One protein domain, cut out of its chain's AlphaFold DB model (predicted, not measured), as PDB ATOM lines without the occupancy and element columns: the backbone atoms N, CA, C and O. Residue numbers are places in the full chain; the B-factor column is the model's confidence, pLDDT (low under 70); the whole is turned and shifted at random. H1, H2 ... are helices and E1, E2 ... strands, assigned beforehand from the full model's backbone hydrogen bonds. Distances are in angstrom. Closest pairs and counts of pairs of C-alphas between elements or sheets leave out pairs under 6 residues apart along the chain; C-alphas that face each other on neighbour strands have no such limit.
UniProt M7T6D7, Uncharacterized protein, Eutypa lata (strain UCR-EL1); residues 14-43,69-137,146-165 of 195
ATOM      1  N   CYS A  14      -7.190  -9.839 -39.366       55.59
ATOM      2  CA  CYS A  14      -7.767 -11.179 -39.464       55.59
ATOM      3  C   CYS A  14      -8.717 -11.271 -40.666       55.59
ATOM      4  O   CYS A  14      -9.294 -10.271 -41.083       55.59
ATOM      5  N   SER A  15      -8.915 -12.486 -41.194       58.72
ATOM      6  CA  SER A  15      -9.788 -12.713 -42.352       58.72
ATOM      7  C   SER A  15     -11.142 -11.999 -42.173       58.72
ATOM      8  O   SER A  15     -11.845 -12.277 -41.192       58.72
ATOM      9  N   PRO A  16     -11.536 -11.113 -43.108       68.25
ATOM     10  CA  PRO A  16     -12.723 -10.269 -42.963       68.25
ATOM     11  C   PRO A  16     -14.013 -11.088 -42.820       68.25
ATOM     12  O   PRO A  16     -14.954 -10.656 -42.162       68.25
ATOM     13  N   ILE A  17     -14.047 -12.322 -43.337       66.31
ATOM     14  CA  ILE A  17     -15.189 -13.237 -43.175       66.31
ATOM     15  C   ILE A  17     -15.389 -13.638 -41.708       66.31
ATOM     16  O   ILE A  17     -16.526 -13.681 -41.239       66.31
ATOM     17  N   TYR A  18     -14.308 -13.909 -40.969       64.19
ATOM     18  CA  TYR A  18     -14.408 -14.268 -39.551       64.19
ATOM     19  C   TYR A  18     -14.853 -13.068 -38.711       64.19
ATOM     20  O   TYR A  18     -15.716 -13.205 -37.848       64.19
ATOM     21  N   GLN A  19     -14.343 -11.873 -39.017       68.62
ATOM     22  CA  GLN A  19     -14.775 -10.638 -38.360       68.62
ATOM     23  C   GLN A  19     -16.258 -10.341 -38.606       68.62
ATOM     24  O   GLN A  19     -16.973 -10.021 -37.660       68.62
ATOM     25  N   VAL A  20     -16.741 -10.511 -39.840       67.44
ATOM     26  CA  VAL A  20     -18.165 -10.349 -40.178       67.44
ATOM     27  C   VAL A  20     -19.021 -11.422 -39.501       67.44
ATOM     28  O   VAL A  20     -20.108 -11.130 -39.006       67.44
ATOM     29  N   ALA A  21     -18.547 -12.668 -39.429       67.50
ATOM     30  CA  ALA A  21     -19.257 -13.728 -38.721       67.50
ATOM     31  C   ALA A  21     -19.377 -13.428 -37.217       67.50
ATOM     32  O   ALA A  21     -20.448 -13.629 -36.649       67.50
ATOM     33  N   VAL A  22     -18.323 -12.909 -36.580       71.81
ATOM     34  CA  VAL A  22     -18.331 -12.530 -35.157       71.81
ATOM     35  C   VAL A  22     -19.181 -11.280 -34.912       71.81
ATOM     36  O   VAL A  22     -20.006 -11.286 -34.000       71.81
ATOM     37  N   SER A  23     -19.051 -10.237 -35.740       75.56
ATOM     38  CA  SER A  23     -19.759  -8.963 -35.547       75.56
ATOM     39  C   SER A  23     -21.277  -9.112 -35.598       75.56
ATOM     40  O   SER A  23     -21.977  -8.465 -34.824       75.56
ATOM     41  N   ARG A  24     -21.793 -10.038 -36.421       75.50
ATOM     42  CA  ARG A  24     -23.229 -10.361 -36.475       75.50
ATOM     43  C   ARG A  24     -23.803 -10.797 -35.129       75.50
ATOM     44  O   ARG A  24     -25.004 -10.659 -34.937       75.50
ATOM     45  N   HIS A  25     -22.977 -11.314 -34.223       76.88
ATOM     46  CA  HIS A  25     -23.398 -11.797 -32.908       76.88
ATOM     47  C   HIS A  25     -23.131 -10.784 -31.785       76.88
ATOM     48  O   HIS A  25     -23.437 -11.072 -30.630       76.88
ATOM     49  N   ILE A  26     -22.604  -9.597 -32.107       83.56
ATOM     50  CA  ILE A  26     -22.444  -8.498 -31.155       83.56
ATOM     51  C   ILE A  26     -23.694  -7.626 -31.223       83.56
ATOM     52  O   ILE A  26     -24.028  -7.053 -32.259       83.56
ATOM     53  N   ARG A  27     -24.395  -7.519 -30.095       86.44
ATOM     54  CA  ARG A  27     -25.531  -6.616 -29.937       86.44
ATOM     55  C   ARG A  27     -25.127  -5.457 -29.046       86.44
ATOM     56  O   ARG A  27     -24.850  -5.659 -27.869       86.44
ATOM     57  N   THR A  28     -25.204  -4.257 -29.599       89.88
ATOM     58  CA  THR A  28     -25.024  -3.022 -28.843       89.88
ATOM     59  C   THR A  28     -26.376  -2.367 -28.619       89.88
ATOM     60  O   THR A  28     -27.211  -2.315 -29.522       89.88
ATOM     61  N   ILE A  29     -26.588  -1.871 -27.407       91.75
ATOM     62  CA  ILE A  29     -27.740  -1.057 -27.036       91.75
ATOM     63  C   ILE A  29     -27.223   0.217 -26.384       91.75
ATOM     64  O   ILE A  29     -26.189   0.197 -25.719       91.75
ATOM     65  N   TYR A  30     -27.959   1.305 -26.548       94.69
ATOM     66  CA  TYR A  30     -27.683   2.542 -25.839       94.69
ATOM     67  C   TYR A  30     -28.751   2.762 -24.767       94.69
ATOM     68  O   TYR A  30     -29.947   2.673 -25.049       94.69
ATOM     69  N   THR A  31     -28.320   3.038 -23.538       95.19
ATOM     70  CA  THR A  31     -29.202   3.304 -22.396       95.19
ATOM     71  C   THR A  31     -28.853   4.674 -21.813       95.19
ATOM     72  O   THR A  31     -27.859   4.766 -21.099       95.19
ATOM     73  N   PRO A  32     -29.634   5.735 -22.087       93.62
ATOM     74  CA  PRO A  32     -29.250   7.108 -21.732       93.62
ATOM     75  C   PRO A  32     -29.320   7.422 -20.233       93.62
ATOM     76  O   PRO A  32     -28.784   8.428 -19.792       93.62
ATOM     77  N   THR A  33     -30.011   6.601 -19.439       94.94
ATOM     78  CA  THR A  33     -30.186   6.817 -17.991       94.94
ATOM     79  C   THR A  33     -30.191   5.480 -17.253       94.94
ATOM     80  O   THR A  33     -30.593   4.471 -17.846       94.94
ATOM     81  N   ALA A  34     -29.942   5.484 -15.942       95.69
ATOM     82  CA  ALA A  34     -30.100   4.302 -15.089       95.69
ATOM     83  C   ALA A  34     -31.502   3.654 -15.181       95.69
ATOM     84  O   ALA A  34     -31.633   2.432 -15.122       95.69
ATOM     85  N   THR A  35     -32.568   4.437 -15.383       95.94
ATOM     86  CA  THR A  35     -33.936   3.906 -15.552       95.94
ATOM     87  C   THR A  35     -34.095   3.113 -16.846       95.94
ATOM     88  O   THR A  35     -34.567   1.980 -16.807       95.94
ATOM     89  N   HIS A  36     -33.643   3.658 -17.979       96.81
ATOM     90  CA  HIS A  36     -33.604   2.939 -19.260       96.81
ATOM     91  C   HIS A  36     -32.786   1.645 -19.175       96.81
ATOM     92  O   HIS A  36     -33.221   0.618 -19.695       96.81
ATOM     93  N   LEU A  37     -31.640   1.674 -18.485       97.00
ATOM     94  CA  LEU A  37     -30.843   0.473 -18.235       97.00
ATOM     95  C   LEU A  37     -31.651  -0.573 -17.461       97.00
ATOM     96  O   LEU A  37     -31.816  -1.689 -17.945       97.00
ATOM     97  N   ARG A  38     -32.200  -0.223 -16.291       96.94
ATOM     98  CA  ARG A  38     -32.987  -1.156 -15.464       96.94
ATOM     99  C   ARG A  38     -34.198  -1.716 -16.210       96.94
ATOM    100  O   ARG A  38     -34.442  -2.920 -16.153       96.94
ATOM    101  N   ALA A  39     -34.915  -0.868 -16.948       97.00
ATOM    102  CA  ALA A  39     -36.038  -1.290 -17.778       97.00
ATOM    103  C   ALA A  39     -35.589  -2.331 -18.811       97.00
ATOM    104  O   ALA A  39     -36.175  -3.411 -18.884       97.00
ATOM    105  N   TYR A  40     -34.501  -2.060 -19.538       95.25
ATOM    106  CA  TYR A  40     -33.955  -3.008 -20.504       95.25
ATOM    107  C   TYR A  40     -33.537  -4.331 -19.848       95.25
ATOM    108  O   TYR A  40     -33.938  -5.395 -20.320       95.25
ATOM    109  N   LEU A  41     -32.776  -4.280 -18.749       95.62
ATOM    110  CA  LEU A  41     -32.309  -5.476 -18.040       95.62
ATOM    111  C   LEU A  41     -33.485  -6.346 -17.563       95.62
ATOM    112  O   LEU A  41     -33.420  -7.570 -17.656       95.62
ATOM    113  N   SER A  42     -34.587  -5.727 -17.128       95.31
ATOM    114  CA  SER A  42     -35.768  -6.452 -16.647       95.31
ATOM    115  C   SER A  42     -36.474  -7.261 -17.742       95.31
ATOM    116  O   SER A  42     -36.877  -8.398 -17.504       95.31
ATOM    117  N   VAL A  43     -36.574  -6.720 -18.961       93.69
ATOM    118  CA  VAL A  43     -37.305  -7.358 -20.072       93.69
ATOM    119  C   VAL A  43     -36.403  -8.157 -21.012       93.69
ATOM    120  O   VAL A  43     -36.894  -8.847 -21.909       93.69
ATOM    121  N   LEU A  69     -21.171  -4.118 -19.963       95.94
ATOM    122  CA  LEU A  69     -21.752  -2.813 -19.667       95.94
ATOM    123  C   LEU A  69     -20.643  -1.768 -19.578       95.94
ATOM    124  O   LEU A  69     -19.749  -1.879 -18.744       95.94
ATOM    125  N   TYR A  70     -20.707  -0.765 -20.449       94.69
ATOM    126  CA  TYR A  70     -19.708   0.295 -20.543       94.69
ATOM    127  C   TYR A  70     -20.241   1.600 -19.938       94.69
ATOM    128  O   TYR A  70     -21.331   2.033 -20.310       94.69
ATOM    129  N   GLY A  71     -19.487   2.213 -19.023       93.31
ATOM    130  CA  GLY A  71     -19.852   3.470 -18.356       93.31
ATOM    131  C   GLY A  71     -20.967   3.322 -17.321       93.31
ATOM    132  O   GLY A  71     -21.889   4.136 -17.287       93.31
ATOM    133  N   PHE A  72     -20.923   2.275 -16.493       95.62
ATOM    134  CA  PHE A  72     -21.948   2.047 -15.472       95.62
ATOM    135  C   PHE A  72     -21.977   3.176 -14.438       95.62
ATOM    136  O   PHE A  72     -23.059   3.638 -14.076       95.62
ATOM    137  N   LEU A  73     -20.818   3.645 -13.977       94.06
ATOM    138  CA  LEU A  73     -20.745   4.747 -13.023       94.06
ATOM    139  C   LEU A  73     -21.150   6.063 -13.674       94.06
ATOM    140  O   LEU A  73     -21.962   6.789 -13.101       94.06
ATOM    141  N   ASP A  74     -20.658   6.334 -14.881       91.50
ATOM    142  CA  ASP A  74     -20.998   7.551 -15.625       91.50
ATOM    143  C   ASP A  74     -22.491   7.678 -15.922       91.50
ATOM    144  O   ASP A  74     -23.033   8.774 -15.850       91.50
ATOM    145  N   LEU A  75     -23.192   6.560 -16.111       94.31
ATOM    146  CA  LEU A  75     -24.647   6.551 -16.254       94.31
ATOM    147  C   LEU A  75     -25.398   7.105 -15.028       94.31
ATOM    148  O   LEU A  75     -26.532   7.570 -15.155       94.31
ATOM    149  N   HIS A  76     -24.804   7.001 -13.837       94.56
ATOM    150  CA  HIS A  76     -25.397   7.477 -12.588       94.56
ATOM    151  C   HIS A  76     -24.898   8.878 -12.212       94.56
ATOM    152  O   HIS A  76     -25.573   9.554 -11.434       94.56
ATOM    153  N   ARG A  77     -23.745   9.314 -12.743       89.25
ATOM    154  CA  ARG A  77     -23.145  10.631 -12.467       89.25
ATOM    155  C   ARG A  77     -24.128  11.759 -12.723       89.25
ATOM    156  O   ARG A  77     -24.949  11.677 -13.626       89.25
ATOM    157  N   ASP A  78     -24.026  12.804 -11.906       85.69
ATOM    158  CA  ASP A  78     -24.802  14.045 -12.042       85.69
ATOM    159  C   ASP A  78     -26.329  13.846 -12.059       85.69
ATOM    160  O   ASP A  78     -27.095  14.737 -12.423       85.69
ATOM    161  N   THR A  79     -26.789  12.685 -11.589       89.12
ATOM    162  CA  THR A  79     -28.197  12.373 -11.360       89.12
ATOM    163  C   THR A  79     -28.439  12.061  -9.885       89.12
ATOM    164  O   THR A  79     -27.514  11.785  -9.118       89.12
ATOM    165  N   SER A  80     -29.707  12.014  -9.477       88.06
ATOM    166  CA  SER A  80     -30.095  11.525  -8.146       88.06
ATOM    167  C   SER A  80     -29.753  10.046  -7.910       88.06
ATOM    168  O   SER A  80     -29.814   9.579  -6.773       88.06
ATOM    169  N   GLU A  81     -29.406   9.305  -8.965       92.94
ATOM    170  CA  GLU A  81     -29.005   7.900  -8.901       92.94
ATOM    171  C   GLU A  81     -27.520   7.742  -8.508       92.94
ATOM    172  O   GLU A  81     -27.107   6.629  -8.179       92.94
ATOM    173  N   TRP A  82     -26.734   8.834  -8.435       94.25
ATOM    174  CA  TRP A  82     -25.381   8.850  -7.846       94.25
ATOM    175  C   TRP A  82     -25.434   8.696  -6.316       94.25
ATOM    176  O   TRP A  82     -25.228   9.628  -5.540       94.25
ATOM    177  N   SER A  83     -25.789   7.494  -5.875       94.31
ATOM    178  CA  SER A  83     -25.994   7.118  -4.475       94.31
ATOM    179  C   SER A  83     -25.745   5.622  -4.297       94.31
ATOM    180  O   SER A  83     -25.837   4.854  -5.256       94.31
ATOM    181  N   ALA A  84     -25.484   5.176  -3.069       95.81
ATOM    182  CA  ALA A  84     -25.306   3.750  -2.791       95.81
ATOM    183  C   ALA A  84     -26.551   2.930  -3.162       95.81
ATOM    184  O   ALA A  84     -26.433   1.828  -3.699       95.81
ATOM    185  N   GLN A  85     -27.738   3.485  -2.908       95.25
ATOM    186  CA  GLN A  85     -29.016   2.899  -3.298       95.25
ATOM    187  C   GLN A  85     -29.164   2.785  -4.823       95.25
ATOM    188  O   GLN A  85     -29.489   1.705  -5.313       95.25
ATOM    189  N   GLY A  86     -28.920   3.867  -5.570       96.31
ATOM    190  CA  GLY A  86     -29.056   3.880  -7.032       96.31
ATOM    191  C   GLY A  86     -28.085   2.910  -7.708       96.31
ATOM    192  O   GLY A  86     -28.504   2.008  -8.438       96.31
ATOM    193  N   LEU A  87     -26.798   3.009  -7.355       97.38
ATOM    194  CA  LEU A  87     -25.751   2.101  -7.831       97.38
ATOM    195  C   LEU A  87     -26.063   0.643  -7.470       97.38
ATOM    196  O   LEU A  87     -25.970  -0.245  -8.315       97.38
ATOM    197  N   GLY A  88     -26.475   0.387  -6.226       97.44
ATOM    198  CA  GLY A  88     -26.826  -0.950  -5.760       97.44
ATOM    199  C   GLY A  88     -28.005  -1.556  -6.522       97.44
ATOM    200  O   GLY A  88     -27.944  -2.726  -6.890       97.44
ATOM    201  N   ASN A  89     -29.043  -0.770  -6.812       97.19
ATOM    202  CA  ASN A  89     -30.215  -1.233  -7.556       97.19
ATOM    203  C   ASN A  89     -29.867  -1.622  -8.998       97.19
ATOM    204  O   ASN A  89     -30.282  -2.682  -9.469       97.19
ATOM    205  N   SER A  90     -29.098  -0.788  -9.700       98.06
ATOM    206  CA  SER A  90     -28.677  -1.081 -11.074       98.06
ATOM    207  C   SER A  90     -27.704  -2.264 -11.132       98.06
ATOM    208  O   SER A  90     -27.822  -3.106 -12.020       98.06
ATOM    209  N   ALA A  91     -26.786  -2.372 -10.165       98.06
ATOM    210  CA  ALA A  91     -25.874  -3.509 -10.042       98.06
ATOM    211  C   ALA A  91     -26.628  -4.822  -9.780       98.06
ATOM    212  O   ALA A  91     -26.363  -5.823 -10.443       98.06
ATOM    213  N   ALA A  92     -27.604  -4.805  -8.869       97.75
ATOM    214  CA  ALA A  92     -28.447  -5.957  -8.571       97.75
ATOM    215  C   ALA A  92     -29.223  -6.428  -9.806       97.75
ATOM    216  O   ALA A  92     -29.211  -7.616 -10.115       97.75
ATOM    217  N   ALA A  93     -29.843  -5.500 -10.545       97.81
ATOM    218  CA  ALA A  93     -30.565  -5.817 -11.777       97.81
ATOM    219  C   ALA A  93     -29.650  -6.431 -12.848       97.81
ATOM    220  O   ALA A  93     -30.064  -7.325 -13.587       97.81
ATOM    221  N   LEU A  94     -28.398  -5.967 -12.932       97.56
ATOM    222  CA  LEU A  94     -27.414  -6.525 -13.853       97.56
ATOM    223  C   LEU A  94     -27.031  -7.954 -13.450       97.56
ATOM    224  O   LEU A  94     -27.094  -8.848 -14.288       97.56
ATOM    225  N   VAL A  95     -26.680  -8.178 -12.179       96.94
ATOM    226  CA  VAL A  95     -26.313  -9.507 -11.656       96.94
ATOM    227  C   VAL A  95     -27.470 -10.502 -11.783       96.94
ATOM    228  O   VAL A  95     -27.244 -11.633 -12.214       96.94
ATOM    229  N   ASP A  96     -28.701 -10.080 -11.481       96.81
ATOM    230  CA  ASP A  96     -29.909 -10.892 -11.667       96.81
ATOM    231  C   ASP A  96     -30.071 -11.340 -13.125       96.81
ATOM    232  O   ASP A  96     -30.294 -12.521 -13.392       96.81
ATOM    233  N   LEU A  97     -29.859 -10.432 -14.086       95.88
ATOM    234  CA  LEU A  97     -29.927 -10.782 -15.503       95.88
ATOM    235  C   LEU A  97     -28.884 -11.836 -15.895       95.88
ATOM    236  O   LEU A  97     -29.216 -12.796 -16.594       95.88
ATOM    237  N   GLY A  98     -27.633 -11.667 -15.463       94.44
ATOM    238  CA  GLY A  98     -26.571 -12.632 -15.764       94.44
ATOM    239  C   GLY A  98     -26.856 -13.992 -15.161       94.44
ATOM    240  O   GLY A  98     -26.703 -15.002 -15.844       94.44
ATOM    241  N   HIS A  99     -27.358 -14.019 -13.925       94.75
ATOM    242  CA  HIS A  99     -27.781 -15.257 -13.287       94.75
ATOM    243  C   HIS A  99     -28.923 -15.927 -14.065       94.75
ATOM    244  O   HIS A  99     -28.803 -17.092 -14.449       94.75
ATOM    245  N   ARG A 100     -29.981 -15.173 -14.390       94.19
ATOM    246  CA  ARG A 100     -31.152 -15.655 -15.137       94.19
ATOM    247  C   ARG A 100     -30.798 -16.211 -16.517       94.19
ATOM    248  O   ARG A 100     -31.451 -17.144 -16.978       94.19
ATOM    249  N   LEU A 101     -29.789 -15.650 -17.182       92.19
ATOM    250  CA  LEU A 101     -29.364 -16.083 -18.516       92.19
ATOM    251  C   LEU A 101     -28.169 -17.041 -18.512       92.19
ATOM    252  O   LEU A 101     -27.835 -17.576 -19.570       92.19
ATOM    253  N   SER A 102     -27.540 -17.273 -17.356       92.44
ATOM    254  CA  SER A 102     -26.241 -17.956 -17.250       92.44
ATOM    255  C   SER A 102     -25.171 -17.313 -18.149       92.44
ATOM    256  O   SER A 102     -24.458 -18.000 -18.880       92.44
ATOM    257  N   TRP A 103     -25.123 -15.978 -18.157       92.25
ATOM    258  CA  TRP A 103     -24.168 -15.179 -18.933       92.25
ATOM    259  C   TRP A 103     -23.089 -14.602 -18.026       92.25
ATOM    260  O   TRP A 103     -23.366 -14.210 -16.891       92.25
ATOM    261  N   ASP A 104     -21.880 -14.480 -18.566       92.62
ATOM    262  CA  ASP A 104     -20.805 -13.763 -17.890       92.62
ATOM    263  C   ASP A 104     -21.041 -12.258 -18.013       92.62
ATOM    264  O   ASP A 104     -21.374 -11.752 -19.087       92.62
ATOM    265  N   ILE A 105     -20.872 -11.526 -16.914       94.69
ATOM    266  CA  ILE A 105     -21.055 -10.073 -16.877       94.69
ATOM    267  C   ILE A 105     -19.711  -9.401 -16.665       94.69
ATOM    268  O   ILE A 105     -18.921  -9.799 -15.809       94.69
ATOM    269  N   THR A 106     -19.472  -8.322 -17.401       95.06
ATOM    270  CA  THR A 106     -18.326  -7.446 -17.174       95.06
ATOM    271  C   THR A 106     -18.764  -5.991 -17.240       95.06
ATOM    272  O   THR A 106     -19.419  -5.570 -18.192       95.06
ATOM    273  N   VAL A 107     -18.387  -5.219 -16.223       94.88
ATOM    274  CA  VAL A 107     -18.569  -3.766 -16.186       94.88
ATOM    275  C   VAL A 107     -17.228  -3.110 -16.488       94.88
ATOM    276  O   VAL A 107     -16.213  -3.473 -15.894       94.88
ATOM    277  N   VAL A 108     -17.225  -2.160 -17.416       92.50
ATOM    278  CA  VAL A 108     -16.037  -1.405 -17.823       92.50
ATOM    279  C   VAL A 108     -16.343   0.078 -17.714       92.50
ATOM    280  O   VAL A 108     -17.335   0.549 -18.260       92.50
ATOM    281  N   GLU A 109     -15.478   0.820 -17.033       89.62
ATOM    282  CA  GLU A 109     -15.591   2.274 -16.941       89.62
ATOM    283  C   GLU A 109     -14.688   2.953 -17.979       89.62
ATOM    284  O   GLU A 109     -13.555   2.501 -18.186       89.62
ATOM    285  N   PRO A 110     -15.161   4.024 -18.643       85.06
ATOM    286  CA  PRO A 110     -14.317   4.833 -19.507       85.06
ATOM    287  C   PRO A 110     -13.190   5.480 -18.697       85.06
ATOM    288  O   PRO A 110     -13.363   5.874 -17.542       85.06
ATOM    289  N   ARG A 111     -12.023   5.633 -19.327       79.81
ATOM    290  CA  ARG A 111     -10.973   6.506 -18.795       79.81
ATOM    291  C   ARG A 111     -11.441   7.951 -18.947       79.81
ATOM    292  O   ARG A 111     -11.817   8.347 -20.047       79.81
ATOM    293  N   LYS A 112     -11.413   8.728 -17.865       72.12
ATOM    294  CA  LYS A 112     -11.716  10.163 -17.924       72.12
ATOM    295  C   LYS A 112     -10.467  10.941 -18.323       72.12
ATOM    296  O   LYS A 112      -9.359  10.584 -17.926       72.12
ATOM    297  N   GLU A 113     -10.650  11.985 -19.127       62.22
ATOM    298  CA  GLU A 113      -9.565  12.892 -19.497       62.22
ATOM    299  C   GLU A 113      -9.116  13.689 -18.264       62.22
ATOM    300  O   GLU A 113      -9.925  14.291 -17.560       62.22
ATOM    301  N   GLY A 114      -7.819  13.626 -17.969       58.34
ATOM    302  CA  GLY A 114      -7.215  14.115 -16.731       58.34
ATOM    303  C   GLY A 114      -6.234  13.080 -16.190       58.34
ATOM    304  O   GLY A 114      -6.558  11.895 -16.122       58.34
ATOM    305  N   TYR A 115      -5.011  13.507 -15.865       42.69
ATOM    306  CA  TYR A 115      -3.903  12.636 -15.462       42.69
ATOM    307  C   TYR A 115      -4.330  11.597 -14.407       42.69
ATOM    308  O   TYR A 115      -4.439  11.891 -13.222       42.69
ATOM    309  N   GLY A 116      -4.547  10.356 -14.848       51.44
ATOM    310  CA  GLY A 116      -4.530   9.185 -13.979       51.44
ATOM    311  C   GLY A 116      -5.736   8.960 -13.068       51.44
ATOM    312  O   GLY A 116      -5.533   8.358 -12.013       51.44
ATOM    313  N   THR A 117      -6.970   9.333 -13.447       58.78
ATOM    314  CA  THR A 117      -8.170   8.810 -12.750       58.78
ATOM    315  C   THR A 117      -8.352   7.319 -13.025       58.78
ATOM    316  O   THR A 117      -9.174   6.864 -13.818       58.78
ATOM    317  N   ARG A 118      -7.505   6.538 -12.359       76.62
ATOM    318  CA  ARG A 118      -7.519   5.085 -12.326       76.62
ATOM    319  C   ARG A 118      -8.815   4.628 -11.659       76.62
ATOM    320  O   ARG A 118      -9.329   5.318 -10.775       76.62
ATOM    321  N   LEU A 119      -9.324   3.458 -12.043       82.69
ATOM    322  CA  LEU A 119     -10.535   2.879 -11.453       82.69
ATOM    323  C   LEU A 119     -10.480   2.916  -9.916       82.69
ATOM    324  O   LEU A 119     -11.456   3.269  -9.268       82.69
ATOM    325  N   GLU A 120      -9.314   2.658  -9.331       85.00
ATOM    326  CA  GLU A 120      -9.061   2.681  -7.892       85.00
ATOM    327  C   GLU A 120      -9.359   4.039  -7.239       85.00
ATOM    328  O   GLU A 120      -9.797   4.071  -6.092       85.00
ATOM    329  N   GLN A 121      -9.149   5.158  -7.940       87.06
ATOM    330  CA  GLN A 121      -9.525   6.483  -7.438       87.06
ATOM    331  C   GLN A 121     -11.042   6.665  -7.461       87.06
ATOM    332  O   GLN A 121     -11.619   7.125  -6.480       87.06
ATOM    333  N   ILE A 122     -11.697   6.229  -8.541       88.62
ATOM    334  CA  ILE A 122     -13.157   6.288  -8.667       88.62
ATOM    335  C   ILE A 122     -13.826   5.430  -7.579       88.62
ATOM    336  O   ILE A 122     -14.816   5.842  -6.981       88.62
ATOM    337  N   LEU A 123     -13.266   4.257  -7.272       91.06
ATOM    338  CA  LEU A 123     -13.781   3.372  -6.225       91.06
ATOM    339  C   LEU A 123     -13.654   3.968  -4.812       91.06
ATOM    340  O   LEU A 123     -14.451   3.602  -3.950       91.06
ATOM    341  N   LYS A 124     -12.702   4.879  -4.572       92.31
ATOM    342  CA  LYS A 124     -12.536   5.591  -3.289       92.31
ATOM    343  C   LYS A 124     -13.464   6.795  -3.136       92.31
ATOM    344  O   LYS A 124     -13.570   7.349  -2.045       92.31
ATOM    345  N   GLU A 125     -14.128   7.223  -4.205       91.12
ATOM    346  CA  GLU A 125     -15.070   8.333  -4.123       91.12
ATOM    347  C   GLU A 125     -16.254   7.976  -3.218       91.12
ATOM    348  O   GLU A 125     -16.744   6.845  -3.233       91.12
ATOM    349  N   THR A 126     -16.733   8.946  -2.436       92.50
ATOM    350  CA  THR A 126     -17.864   8.746  -1.531       92.50
ATOM    351  C   THR A 126     -19.178   9.244  -2.130       92.50
ATOM    352  O   THR A 126     -19.261  10.316  -2.729       92.50
ATOM    353  N   VAL A 127     -20.227   8.449  -1.933       91.62
ATOM    354  CA  VAL A 127     -21.599   8.733  -2.359       91.62
ATOM    355  C   VAL A 127     -22.542   8.729  -1.160       91.62
ATOM    356  O   VAL A 127     -22.291   8.008  -0.188       91.62
ATOM    357  N   PRO A 128     -23.643   9.499  -1.189       92.81
ATOM    358  CA  PRO A 128     -24.664   9.412  -0.156       92.81
ATOM    359  C   PRO A 128     -25.313   8.023  -0.184       92.81
ATOM    360  O   PRO A 128     -25.452   7.400  -1.241       92.81
ATOM    361  N   ILE A 129     -25.739   7.525   0.979       91.06
ATOM    362  CA  ILE A 129     -26.395   6.210   1.046       91.06
ATOM    363  C   ILE A 129     -27.729   6.210   0.281       91.06
ATOM    364  O   ILE A 129     -28.031   5.246  -0.423       91.06
ATOM    365  N   LEU A 130     -28.508   7.288   0.395       87.69
ATOM    366  CA  LEU A 130     -29.847   7.405  -0.180       87.69
ATOM    367  C   LEU A 130     -29.874   8.398  -1.341       87.69
ATOM    368  O   LEU A 130     -29.197   9.430  -1.317       87.69
ATOM    369  N   SER A 131     -30.709   8.101  -2.332       79.44
ATOM    370  CA  SER A 131     -31.023   9.020  -3.424       79.44
ATOM    371  C   SER A 131     -31.809  10.215  -2.865       79.44
ATOM    372  O   SER A 131     -32.823  10.027  -2.197       79.44
ATOM    373  N   GLY A 132     -31.334  11.443  -3.094       65.62
ATOM    374  CA  GLY A 132     -31.980  12.675  -2.600       65.62
ATOM    375  C   GLY A 132     -31.267  13.388  -1.445       65.62
ATOM    376  O   GLY A 132     -31.715  14.453  -1.022       65.62
ATOM    377  N   GLY A 133     -30.135  12.866  -0.957       59.06
ATOM    378  CA  GLY A 133     -29.239  13.635  -0.092       59.06
ATOM    379  C   GLY A 133     -28.626  14.798  -0.875       59.06
ATOM    380  O   GLY A 133     -27.688  14.593  -1.639       59.06
ATOM    381  N   GLY A 134     -29.169  16.008  -0.734       55.00
ATOM    382  CA  GLY A 134     -28.620  17.195  -1.389       55.00
ATOM    383  C   GLY A 134     -27.185  17.479  -0.932       55.00
ATOM    384  O   GLY A 134     -26.853  17.318   0.249       55.00
ATOM    385  N   ARG A 135     -26.326  17.920  -1.859       59.72
ATOM    386  CA  ARG A 135     -25.057  18.567  -1.495       59.72
ATOM    387  C   ARG A 135     -25.403  19.847  -0.733       59.72
ATOM    388  O   ARG A 135     -26.180  20.655  -1.240       59.72
ATOM    389  N   ARG A 136     -24.876  20.038   0.482       54.94
ATOM    390  CA  ARG A 136     -25.012  21.340   1.148       54.94
ATOM    391  C   ARG A 136     -24.029  22.290   0.480       54.94
ATOM    392  O   ARG A 136     -22.825  22.139   0.636       54.94
ATOM    393  N   PHE A 137     -24.552  23.258  -0.261       45.53
ATOM    394  CA  PHE A 137     -23.788  24.433  -0.665       45.53
ATOM    395  C   PHE A 137     -23.796  25.398   0.532       45.53
ATOM    396  O   PHE A 137     -24.681  26.238   0.661       45.53
ATOM    397  N   TRP A 146     -21.720  16.145   1.283       64.69
ATOM    398  CA  TRP A 146     -23.058  15.553   1.273       64.69
ATOM    399  C   TRP A 146     -23.719  15.673   2.653       64.69
ATOM    400  O   TRP A 146     -23.089  15.422   3.680       64.69
ATOM    401  N   SER A 147     -25.015  15.995   2.701       60.81
ATOM    402  CA  SER A 147     -25.766  15.972   3.961       60.81
ATOM    403  C   SER A 147     -26.059  14.526   4.384       60.81
ATOM    404  O   SER A 147     -27.014  13.924   3.895       60.81
ATOM    405  N   GLY A 148     -25.277  13.965   5.312       74.31
ATOM    406  CA  GLY A 148     -25.573  12.685   5.970       74.31
ATOM    407  C   GLY A 148     -24.487  11.616   5.822       74.31
ATOM    408  O   GLY A 148     -23.323  11.916   5.582       74.31
ATOM    409  N   ARG A 149     -24.870  10.345   6.016       86.06
ATOM    410  CA  ARG A 149     -23.946   9.203   5.920       86.06
ATOM    411  C   ARG A 149     -23.562   8.948   4.463       86.06
ATOM    412  O   ARG A 149     -24.438   8.782   3.610       86.06
ATOM    413  N   THR A 150     -22.263   8.849   4.217       91.94
ATOM    414  CA  THR A 150     -21.688   8.498   2.919       91.94
ATOM    415  C   THR A 150     -21.015   7.128   2.966       91.94
ATOM    416  O   THR A 150     -20.780   6.556   4.034       91.94
ATOM    417  N   VAL A 151     -20.745   6.570   1.790       94.69
ATOM    418  CA  VAL A 151     -20.024   5.310   1.615       94.69
ATOM    419  C   VAL A 151     -19.211   5.358   0.327       94.69
ATOM    420  O   VAL A 151     -19.609   6.013  -0.630       94.69
ATOM    421  N   GLU A 152     -18.076   4.669   0.298       95.69
ATOM    422  CA  GLU A 152     -17.259   4.551  -0.908       95.69
ATOM    423  C   GLU A 152     -17.981   3.762  -2.009       95.69
ATOM    424  O   GLU A 152     -18.577   2.710  -1.743       95.69
ATOM    425  N   VAL A 153     -17.870   4.225  -3.256       95.44
ATOM    426  CA  VAL A 153     -18.401   3.545  -4.451       95.44
ATOM    427  C   VAL A 153     -17.921   2.095  -4.507       95.44
ATOM    428  O   VAL A 153     -18.716   1.176  -4.719       95.44
ATOM    429  N   GLY A 154     -16.633   1.866  -4.244       95.31
ATOM    430  CA  GLY A 154     -16.030   0.539  -4.239       95.31
ATOM    431  C   GLY A 154     -16.679  -0.406  -3.239       95.31
ATOM    432  O   GLY A 154     -16.898  -1.573  -3.564       95.31
ATOM    433  N   ARG A 155     -17.086   0.097  -2.070       96.38
ATOM    434  CA  ARG A 155     -17.767  -0.703  -1.047       96.38
ATOM    435  C   ARG A 155     -19.178  -1.117  -1.464       96.38
ATOM    436  O   ARG A 155     -19.637  -2.195  -1.094       96.38
ATOM    437  N   VAL A 156     -19.869  -0.284  -2.241       97.00
ATOM    438  CA  VAL A 156     -21.179  -0.630  -2.814       97.00
ATOM    439  C   VAL A 156     -21.008  -1.692  -3.898       97.00
ATOM    440  O   VAL A 156     -21.698  -2.712  -3.880       97.00
ATOM    441  N   LEU A 157     -20.067  -1.480  -4.822       96.69
ATOM    442  CA  LEU A 157     -19.860  -2.362  -5.970       96.69
ATOM    443  C   LEU A 157     -19.258  -3.718  -5.599       96.69
ATOM    444  O   LEU A 157     -19.662  -4.719  -6.185       96.69
ATOM    445  N   MET A 158     -18.364  -3.791  -4.607       96.31
ATOM    446  CA  MET A 158     -17.742  -5.057  -4.184       96.31
ATOM    447  C   MET A 158     -18.746  -6.082  -3.643       96.31
ATOM    448  O   MET A 158     -18.436  -7.267  -3.553       96.31
ATOM    449  N   ARG A 159     -19.950  -5.637  -3.261       96.25
ATOM    450  CA  ARG A 159     -21.040  -6.530  -2.857       96.25
ATOM    451  C   ARG A 159     -21.578  -7.344  -4.038       96.25
ATOM    452  O   ARG A 159     -22.090  -8.440  -3.830       96.25
ATOM    453  N   TRP A 160     -21.481  -6.798  -5.246       96.25
ATOM    454  CA  TRP A 160     -22.062  -7.357  -6.467       96.25
ATOM    455  C   TRP A 160     -21.000  -7.894  -7.430       96.25
ATOM    456  O   TRP A 160     -21.250  -8.866  -8.135       96.25
ATOM    457  N   PHE A 161     -19.817  -7.280  -7.449       95.25
ATOM    458  CA  PHE A 161     -18.770  -7.547  -8.429       95.25
ATOM    459  C   PHE A 161     -17.426  -7.846  -7.773       95.25
ATOM    460  O   PHE A 161     -17.138  -7.437  -6.648       95.25
ATOM    461  N   ARG A 162     -16.559  -8.516  -8.534       94.12
ATOM    462  CA  ARG A 162     -15.138  -8.659  -8.216       94.12
ATOM    463  C   ARG A 162     -14.342  -7.759  -9.148       94.12
ATOM    464  O   ARG A 162     -14.514  -7.833 -10.361       94.12
ATOM    465  N   PHE A 163     -13.462  -6.936  -8.591       90.50
ATOM    466  CA  PHE A 163     -12.573  -6.102  -9.395       90.50
ATOM    467  C   PHE A 163     -11.453  -6.945  -9.999       90.50
ATOM    468  O   PHE A 163     -10.872  -7.799  -9.325       90.50
ATOM    469  N   GLN A 164     -11.155  -6.700 -11.270       84.50
ATOM    470  CA  GLN A 164     -10.078  -7.358 -11.998       84.50
ATOM    471  C   GLN A 164      -9.322  -6.320 -12.819       84.50
ATOM    472  O   GLN A 164      -9.924  -5.413 -13.394       84.50
ATOM    473  N   ARG A 165      -7.998  -6.473 -12.886       77.12
ATOM    474  CA  ARG A 165      -7.164  -5.711 -13.813       77.12
ATOM    475  C   ARG A 165      -7.200  -6.424 -15.159       77.12
ATOM    476  O   ARG A 165      -7.022  -7.639 -15.217       77.12
TER     477      ARG A 165
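AT A GLANCE: This is residues 14 to 43, 69 to 137 and 146 to 165 of the 195 residues of an uncharacterized protein of Eutypa lata (strain UCR-EL1) (UniProt M7T6D7). A small antiparallel sheet of two strands, E2 and E3, and the short helix H5 pack at the first end of the longest helix, H3; H2 lies side by side with H3, and H4 packs on H5. Strand E1 folds back beside H3, and residues 14 to 27, with H1, stick out as a free arm. The 119 printed residues, under half of them in named elements, run H1 H2 H3 E1 H4 E2 E3 H5, mostly helix. The whole is only just loose, close to compact, with a radius of gyration of the C-alphas of 16.5 A, and spans 57 by 37 by 25 A.

HOW THE PARTS SIT: E2, residues 126 to 128, and E3, residues 150 to 152, are antiparallel neighbours at 141 degrees, with N 127 and O 151 within hydrogen-bond range at 2.8 A. H5, residues 153 to 157, touches residues 84 to 91 alone of H3, residues 84 to 101, with the C-alphas of Ala 84 and Val 156 closest, 6.0 A. H4, residues 119 to 124, touches H5, closest at the C-alphas of Leu 123 and Gly 154, 4.1 A. H2, residues 34 to 43, touches residues 90 to 97 alone of H3, with the C-alphas of Arg 38 and Ser 90 closest, 6.2 A, at a shallow tilt of 23 degrees, the same way. E1, residues 104 to 108, pairs with no named strand; residues 69 to 70 pair with its residues 107 to 108, parallel. H1, residues 16 to 23, touches no helix. In the five helices every O i to N i+4 pair is within hydrogen-bond range.

IN THESE COORDINATES: H3 measures 25.6 A from C-alpha 84 at (-25.306, 3.750, -2.791), H2 14.6 A and E1 13.2 A. H1 begins at C-alpha 16, (-12.723, -10.269, -42.963), and H5 ends at C-alpha 157, (-19.860, -2.362, -5.970).

THE WHOLE: Cuts leave gaps of 16.2 A between C-alphas 43 and 69 and 9.1 A between C-alphas 137 and 146. Of the links printed whole, none is long. The pLDDT is under 70 in residues 14 to 21, 113 to 117, 132 to 137 and 146 to 147.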